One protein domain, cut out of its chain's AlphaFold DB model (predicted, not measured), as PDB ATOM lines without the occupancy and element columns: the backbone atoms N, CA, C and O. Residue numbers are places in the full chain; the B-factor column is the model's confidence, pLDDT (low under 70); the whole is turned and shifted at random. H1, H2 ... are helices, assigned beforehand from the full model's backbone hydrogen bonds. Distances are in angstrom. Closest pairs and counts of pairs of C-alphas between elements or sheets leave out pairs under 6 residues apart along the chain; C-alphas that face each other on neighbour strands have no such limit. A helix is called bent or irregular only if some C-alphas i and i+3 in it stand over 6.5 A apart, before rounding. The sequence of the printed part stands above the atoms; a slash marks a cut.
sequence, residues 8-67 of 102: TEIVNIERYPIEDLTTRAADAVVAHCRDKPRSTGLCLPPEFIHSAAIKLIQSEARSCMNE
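What this domain is: This is residues 8 to 67 of the 102 residues of an uncharacterized protein of Chromatiales bacterium (ex Bugula neritina AB1) (UniProt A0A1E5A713). The model is a loose, open frame with one long arm: helix H1 makes one side, the unnamed link of residues 41 to 50 folds back from its end, and the unnamed stretch of residues 8 to 23 winds across the open end of this V to the start of H1. Helix H2 carries on from the link and points away from H1, with residues 58 to 67 sticking out. The printed part has 60 residues, with two named helices, H1 then H2, no named strand, and the class all helix. It is loose, with a radius of gyration of the C-alphas of 14.7 A, and elongated, spanning 44 by 27 by 16 A.

How they stand to each other: H1, residues 24 to 40, and H2, residues 51 to 67, are apart, with no C-alpha of the one within 8 A of the other. A short link of 10 residues joins them. In each helix, 11 of 13 O i to N i+4 pairs are within hydrogen-bond range. Residues 58 to 67 of H2 stand free.

Where its parts are: H1 is 24.4 A long, from C-alpha 24 at (164.211, 153.460, 207.639) to C-alpha 40 at (183.113, 168.900, 207.679). It is neither bent nor irregular, but only just: C-alphas 34 and 37 are 6.3 A apart. H2 is 25.3 A long and ends with C-alpha 67 at (163.146, 197.847, 212.952). It is irregular, with C-alphas 63 and 66 lying 7.2 A apart.

The domain as a whole: The two C-alphas farthest apart, those of Arg 24 and Asn 66, are 45.9 A apart. Without the free stretch, the other 50 residues span 32 by 26 by 11 A. The printed part has no cut. Its mean pLDDT is 92.1, and no printed residue is under 70.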
ATOM      1  N   THR A   8     154.866 171.304 205.904       91.50
ATOM      2  CA  THR A   8     154.938 170.720 204.561       91.50
ATOM      3  C   THR A   8     155.075 171.773 203.456       91.50
ATOM      4  O   THR A   8     155.570 171.476 202.375       91.50
ATOM      5  N   GLU A   9     154.699 173.024 203.731       91.38
ATOM      6  CA  GLU A   9     154.894 174.163 202.825       91.38
ATOM      7  C   GLU A   9     156.307 174.759 202.958       91.38
ATOM      8  O   GLU A   9     156.763 175.512 202.092       91.38
ATOM      9  N   ILE A  10     157.016 174.418 204.041       94.12
ATOM     10  CA  ILE A  10     158.355 174.918 204.362       94.12
ATOM     11  C   ILE A  10     159.417 173.879 204.014       94.12
ATOM     12  O   ILE A  10     160.391 174.207 203.339       94.12
ATOM     13  N   VAL A  11     159.249 172.644 204.479       94.44
ATOM     14  CA  VAL A  11     160.241 171.569 204.390       94.44
ATOM     15  C   VAL A  11     159.883 170.608 203.267       94.44
ATOM     16  O   VAL A  11     158.732 170.209 203.130       94.44
ATOM     17  N   ASN A  12     160.890 170.169 202.515       95.00
ATOM     18  CA  ASN A  12     160.742 169.118 201.515       95.00
ATOM     19  C   ASN A  12     160.565 167.745 202.187       95.00
ATOM     20  O   ASN A  12     161.519 166.974 202.312       95.00
ATOM     21  N   ILE A  13     159.344 167.454 202.639       92.56
ATOM     22  CA  ILE A  13     159.016 166.227 203.380       92.56
ATOM     23  C   ILE A  13     159.178 164.949 202.548       92.56
ATOM     24  O   ILE A  13     159.455 163.889 203.103       92.56
ATOM     25  N   GLU A  14     159.074 165.048 201.218       90.75
ATOM     26  CA  GLU A  14     159.290 163.918 200.305       90.75
ATOM     27  C   GLU A  14     160.735 163.416 200.376       90.75
ATOM     28  O   GLU A  14     160.998 162.214 200.323       90.75
ATOM     29  N   ARG A  15     161.689 164.344 200.528       91.44
ATOM     30  CA  ARG A  15     163.114 164.033 200.677       91.44
ATOM     31  C   ARG A  15     163.534 163.853 202.135       91.44
ATOM     32  O   ARG A  15     164.475 163.111 202.414       91.44
ATOM     33  N   TYR A  16     162.861 164.546 203.047       93.31
ATOM     34  CA  TYR A  16     163.172 164.587 204.470       93.31
ATOM     35  C   TYR A  16     161.924 164.225 205.277       93.31
ATOM     36  O   TYR A  16     161.178 165.129 205.651       93.31
ATOM     37  N   PRO A  17     161.696 162.935 205.582       91.00
ATOM     38  CA  PRO A  17     160.491 162.460 206.267       91.00
ATOM     39  C   PRO A  17     160.512 162.828 207.761       91.00
ATOM     40  O   PRO A  17     160.622 161.980 208.640       91.00
ATOM     41  N   ILE A  18     160.449 164.126 208.056       86.94
ATOM     42  CA  ILE A  18     160.513 164.684 209.411       86.94
ATOM     43  C   ILE A  18     159.219 164.471 210.203       86.94
ATOM     44  O   ILE A  18     159.223 164.632 211.419       86.94
ATOM     45  N   GLU A  19     158.130 164.113 209.521       89.44
ATOM     46  CA  GLU A  19     156.836 163.806 210.138       89.44
ATOM     47  C   GLU A  19     156.836 162.436 210.829       89.44
ATOM     48  O   GLU A  19     156.146 162.256 211.830       89.44
ATOM     49  N   ASP A  20     157.646 161.492 210.338       89.12
ATOM     50  CA  ASP A  20     157.812 160.170 210.939       89.12
ATOM     51  C   ASP A  20     159.275 159.713 210.892       89.12
ATOM     52  O   ASP A  20     159.781 159.159 209.908       89.12
ATOM     53  N   LEU A  21     159.945 159.908 212.028       88.75
ATOM     54  CA  LEU A  21     161.339 159.532 212.220       88.75
ATOM     55  C   LEU A  21     161.551 158.034 212.482       88.75
ATOM     56  O   LEU A  21     162.693 157.614 212.620       88.75
ATOM     57  N   THR A  22     160.490 157.224 212.561       92.62
ATOM     58  CA  THR A  22     160.603 155.773 212.801       92.62
ATOM     59  C   THR A  22     160.877 154.979 211.525       92.62
ATOM     60  O   THR A  22     161.186 153.786 211.567       92.62
ATOM     61  N   THR A  23     160.772 155.632 210.368       92.56
ATOM     62  CA  THR A  23     161.005 154.993 209.078       92.56
ATOM     63  C   THR A  23     162.496 154.791 208.814       92.56
ATOM     64  O   THR A  23     163.342 155.627 209.132       92.56
ATOM     65  N   ARG A  24     162.833 153.714 208.094       92.31
ATOM     66  CA  ARG A  24     164.211 153.460 207.639       92.31
ATOM     67  C   ARG A  24     164.779 154.607 206.789       92.31
ATOM     68  O   ARG A  24     165.985 154.838 206.789       92.31
ATOM     69  N   ALA A  25     163.919 155.300 206.041       89.56
ATOM     70  CA  ALA A  25     164.309 156.458 205.244       89.56
ATOM     71  C   ALA A  25     164.719 157.641 206.137       89.56
ATOM     72  O   ALA A  25     165.762 158.249 205.896       89.56
ATOM     73  N   ALA A  26     163.953 157.919 207.197       92.50
ATOM     74  CA  ALA A  26     164.303 158.940 208.178       92.50
ATOM     75  C   ALA A  26     165.614 158.612 208.902       92.50
ATOM     76  O   ALA A  26     166.486 159.474 209.005       92.50
ATOM     77  N   ASP A  27     165.801 157.357 209.316       93.88
ATOM     78  CA  ASP A  27     167.042 156.908 209.955       93.88
ATOM     79  C   ASP A  27     168.273 157.153 209.075       93.88
ATOM     80  O   ASP A  27     169.301 157.634 209.557       93.88
ATOM     81  N   ALA A  28     168.175 156.874 207.771       92.44
ATOM     82  CA  ALA A  28     169.268 157.108 206.830       92.44
ATOM     83  C   ALA A  28     169.626 158.600 206.717       92.44
ATOM     84  O   ALA A  28     170.806 158.963 206.735       92.44
ATOM     85  N   VAL A  29     168.615 159.472 206.651       93.12
ATOM     86  CA  VAL A  29     168.793 160.932 206.647       93.12
ATOM     87  C   VAL A  29     169.443 161.401 207.948       93.12
ATOM     88  O   VAL A  29     170.416 162.152 207.918       93.12
ATOM     89  N   VAL A  30     168.953 160.936 209.098       92.62
ATOM     90  CA  VAL A  30     169.484 161.306 210.416       92.62
ATOM     91  C   VAL A  30     170.935 160.849 210.571       92.62
ATOM     92  O   VAL A  30     171.771 161.620 211.045       92.62
ATOM     93  N   ALA A  31     171.257 159.623 210.153       92.94
ATOM     94  CA  ALA A  31     172.621 159.109 210.168       92.94
ATOM     95  C   ALA A  31     173.552 159.974 209.308       92.94
ATOM     96  O   ALA A  31     174.604 160.399 209.786       92.94
ATOM     97  N   HIS A  32     173.130 160.322 208.087       91.31
ATOM     98  CA  HIS A  32     173.884 161.215 207.208       91.31
ATOM     99  C   HIS A  32     174.122 162.593 207.845       91.31
ATOM    100  O   HIS A  32     175.254 163.081 207.888       91.31
ATOM    101  N   CYS A  33     173.070 163.204 208.394       91.75
ATOM    102  CA  CYS A  33     173.146 164.520 209.025       91.75
ATOM    103  C   CYS A  33     174.005 164.533 210.298       91.75
ATOM    104  O   CYS A  33     174.562 165.572 210.641       91.75
ATOM    105  N   ARG A  34     174.136 163.400 210.999       92.44
ATOM    106  CA  ARG A  34     175.015 163.255 212.174       92.44
ATOM    107  C   ARG A  34     176.472 162.995 211.804       92.44
ATOM    108  O   ARG A  34     177.361 163.402 212.551       92.44
ATOM    109  N   ASP A  35     176.718 162.316 210.689       94.50
ATOM    110  CA  ASP A  35     178.070 162.023 210.212       94.50
ATOM    111  C   ASP A  35     178.735 163.262 209.596       94.50
ATOM    112  O   ASP A  35     179.889 163.578 209.894       94.50
ATOM    113  N   LYS A  36     177.980 164.054 208.821       93.75
ATOM    114  CA  LYS A  36     178.520 165.232 208.128       93.75
ATOM    115  C   LYS A  36     179.276 166.210 209.035       93.75
ATOM    116  O   LYS A  36     180.447 166.453 208.744       93.75
ATOM    117  N   PRO A  37     178.727 166.698 210.163       94.38
ATOM    118  CA  PRO A  37     179.435 167.620 211.045       94.38
ATOM    119  C   PRO A  37     180.730 167.046 211.624       94.38
ATOM    120  O   PRO A  37     181.657 167.806 211.877       94.38
ATOM    121  N   ARG A  38     180.836 165.718 211.789       91.94
ATOM    122  CA  ARG A  38     182.078 165.072 212.249       91.94
ATOM    123  C   ARG A  38     183.195 165.189 211.214       91.94
ATOM    124  O   ARG A  38     184.355 165.295 211.590       91.94
ATOM    125  N   SER A  39     182.837 165.178 209.931       90.94
ATOM    126  CA  SER A  39     183.786 165.264 208.815       90.94
ATOM    127  C   SER A  39     184.065 166.698 208.345       90.94
ATOM    128  O   SER A  39     185.201 167.021 208.017       90.94
ATOM    129  N   THR A  40     183.048 167.567 208.311       92.31
ATOM    130  CA  THR A  40     183.113 168.900 207.679       92.31
ATOM    131  C   THR A  40     182.814 170.056 208.632       92.31
ATOM    132  O   THR A  40     182.799 171.205 208.204       92.31
ATOM    133  N   GLY A  41     182.518 169.782 209.906       94.06
ATOM    134  CA  GLY A  41     182.132 170.795 210.897       94.06
ATOM    135  C   GLY A  41     180.705 171.335 210.743       94.06
ATOM    136  O   GLY A  41     180.222 172.053 211.612       94.06
ATOM    137  N   LEU A  42     180.005 170.979 209.663       93.75
ATOM    138  CA  LEU A  42     178.640 171.414 209.373       93.75
ATOM    139  C   LEU A  42     177.892 170.395 208.509       93.75
ATOM    140  O   LEU A  42     178.503 169.658 207.736       93.75
ATOM    141  N   CYS A  43     176.563 170.391 208.613       93.44
ATOM    142  CA  CYS A  43     175.670 169.641 207.737       93.44
ATOM    143  C   CYS A  43     174.808 170.621 206.939       93.44
ATOM    144  O   CYS A  43     174.078 171.414 207.527       93.44
ATOM    145  N   LEU A  44     174.876 170.540 205.609       91.12
ATOM    146  CA  LEU A  44     174.011 171.295 204.706       91.12
ATOM    147  C   LEU A  44     173.096 170.315 203.973       91.12
ATOM    148  O   LEU A  44     173.516 169.756 202.959       91.12
ATOM    149  N   PRO A  45     171.878 170.068 204.485       91.94
ATOM    150  CA  PRO A  45     170.920 169.218 203.801       91.94
ATOM    151  C   PRO A  45     170.424 169.937 202.531       91.94
ATOM    152  O   PRO A  45     169.789 170.993 202.622       91.94
ATOM    153  N   PRO A  46     170.738 169.419 201.329       92.06
ATOM    154  CA  PRO A  46     170.351 170.061 200.077       92.06
ATOM    155  C   PRO A  46     168.828 170.127 199.938       92.06
ATOM    156  O   PRO A  46     168.134 169.135 200.161       92.06
ATOM    157  N   GLU A  47     168.310 171.290 199.543       94.62
ATOM    158  CA  GLU A  47     166.877 171.501 199.273       94.62
ATOM    159  C   GLU A  47     165.968 171.120 200.455       94.62
ATOM    160  O   GLU A  47     164.832 170.696 200.257       94.62
ATOM    161  N   PHE A  48     166.477 171.241 201.688       95.00
ATOM    162  CA  PHE A  48     165.704 170.959 202.900       95.00
ATOM    163  C   PHE A  48     164.487 171.872 203.026       95.00
ATOM    164  O   PHE A  48     163.403 171.409 203.362       95.00
ATOM    165  N   ILE A  49     164.662 173.155 202.709       95.00
ATOM    166  CA  ILE A  49     163.591 174.152 202.687       95.00
ATOM    167  C   ILE A  49     163.193 174.410 201.233       95.00
ATOM    168  O   ILE A  49     164.058 174.622 200.378       95.00
ATOM    169  N   HIS A  50     161.890 174.440 200.954       95.19
ATOM    170  CA  HIS A  50     161.366 174.822 199.649       95.19
ATOM    171  C   HIS A  50     161.785 176.250 199.280       95.19
ATOM    172  O   HIS A  50     161.734 177.182 200.085       95.19
ATOM    173  N   SER A  51     162.144 176.458 198.012       94.19
ATOM    174  CA  SER A  51     162.577 177.771 197.515       94.19
ATOM    175  C   SER A  51     161.508 178.860 197.682       94.19
ATOM    176  O   SER A  51     161.846 180.024 197.898       94.19
ATOM    177  N   ALA A  52     160.223 178.491 197.628       93.19
ATOM    178  CA  ALA A  52     159.107 179.389 197.907       93.19
ATOM    179  C   ALA A  52     159.120 179.883 199.363       93.19
ATOM    180  O   ALA A  52     159.043 181.088 199.596       93.19
ATOM    181  N   ALA A  53     159.316 178.982 200.330       94.38
ATOM    182  CA  ALA A  53     159.420 179.337 201.742       94.38
ATOM    183  C   ALA A  53     160.646 180.219 202.025       94.38
ATOM    184  O   ALA A  53     160.532 181.215 202.732       94.38
ATOM    185  N   ILE A  54     161.795 179.941 201.390       94.94
ATOM    186  CA  ILE A  54     162.982 180.811 201.489       94.94
ATOM    187  C   ILE A  54     162.656 182.239 201.026       94.94
ATOM    188  O   ILE A  54     163.028 183.200 201.697       94.94
ATOM    189  N   LYS A  55     161.944 182.401 199.903       95.38
ATOM    190  CA  LYS A  55     161.549 183.727 199.394       95.38
ATOM    191  C   LYS A  55     160.605 184.457 200.350       95.38
ATOM    192  O   LYS A  55     160.755 185.664 200.527       95.38
ATOM    193  N   LEU A  56     159.665 183.741 200.965       92.75
ATOM    194  CA  LEU A  56     158.753 184.311 201.959       92.75
ATOM    195  C   LEU A  56     159.520 184.810 203.188       92.75
ATOM    196  O   LEU A  56     159.394 185.981 203.536       92.75
ATOM    197  N   ILE A  57     160.396 183.974 203.754       91.12
ATOM    198  CA  ILE A  57     161.251 184.333 204.898       91.12
ATOM    199  C   ILE A  57     162.130 185.544 204.557       91.12
ATOM    200  O   ILE A  57     162.268 186.468 205.354       91.12
ATOM    201  N   GLN A  58     162.708 185.588 203.352       94.81
ATOM    202  CA  GLN A  58     163.505 186.733 202.903       94.81
ATOM    203  C   GLN A  58     162.676 188.014 202.778       94.81
ATOM    204  O   GLN A  58     163.176 189.090 203.105       94.81
ATOM    205  N   SER A  59     161.441 187.921 202.286       93.69
ATOM    206  CA  SER A  59     160.534 189.064 202.181       93.69
ATOM    207  C   SER A  59     160.150 189.594 203.561       93.69
ATOM    208  O   SER A  59     160.205 190.801 203.790       93.69
ATOM    209  N   GLU A  60     159.809 188.698 204.485       91.00
ATOM    210  CA  GLU A  60     159.486 189.037 205.870       91.00
ATOM    211  C   GLU A  60     160.683 189.698 206.564       91.00
ATOM    212  O   GLU A  60     160.573 190.826 207.044       91.00
ATOM    213  N   ALA A  61     161.864 189.078 206.497       91.44
ATOM    214  CA  ALA A  61     163.087 189.624 207.081       91.44
ATOM    215  C   ALA A  61     163.424 191.022 206.538       91.44
ATOM    216  O   ALA A  61     163.815 191.910 207.295       91.44
ATOM    217  N   ARG A  62     163.239 191.248 205.229       92.94
ATOM    218  CA  ARG A  62     163.436 192.568 204.606       92.94
ATOM    219  C   ARG A  62     162.420 193.597 205.089       92.94
ATOM    220  O   ARG A  62     162.781 194.759 205.246       92.94
ATOM    221  N   SER A  63     161.176 193.191 205.333       91.88
ATOM    222  CA  SER A  63     160.139 194.099 205.838       91.88
ATOM    223  C   SER A  63     160.460 194.620 207.245       91.88
ATOM    224  O   SER A  63     160.217 195.788 207.534       91.88
ATOM    225  N   CYS A  64     161.127 193.799 208.063       89.50
ATOM    226  CA  CYS A  64     161.560 194.146 209.415       89.50
ATOM    227  C   CYS A  64     162.894 194.911 209.465       89.50
ATOM    228  O   CYS A  64     163.326 195.315 210.542       89.50
ATOM    229  N   MET A  65     163.572 195.142 208.333       85.62
ATOM    230  CA  MET A  65     164.888 195.800 208.329       85.62
ATOM    231  C   MET A  65     164.870 197.195 208.961       85.62
ATOM    232  O   MET A  65     165.848 197.586 209.588       85.62
ATOM    233  N   ASN A  66     163.772 197.940 208.817       83.69
ATOM    234  CA  ASN A  66     163.643 199.280 209.402       83.69
ATOM    235  C   ASN A  66     163.509 199.259 210.934       83.69
ATOM    236  O   ASN A  66     163.660 200.298 211.571       83.69
ATOM    237  N   GLU A  67     163.227 198.092 211.510       84.19
ATOM    238  CA  GLU A  67     163.146 197.847 212.952       84.19
ATOM    239  C   GLU A  67     164.418 197.172 213.487       84.19
ATOM    240  O   GLU A  67     164.584 197.013 214.698       84.19
TER     241      GLU A  67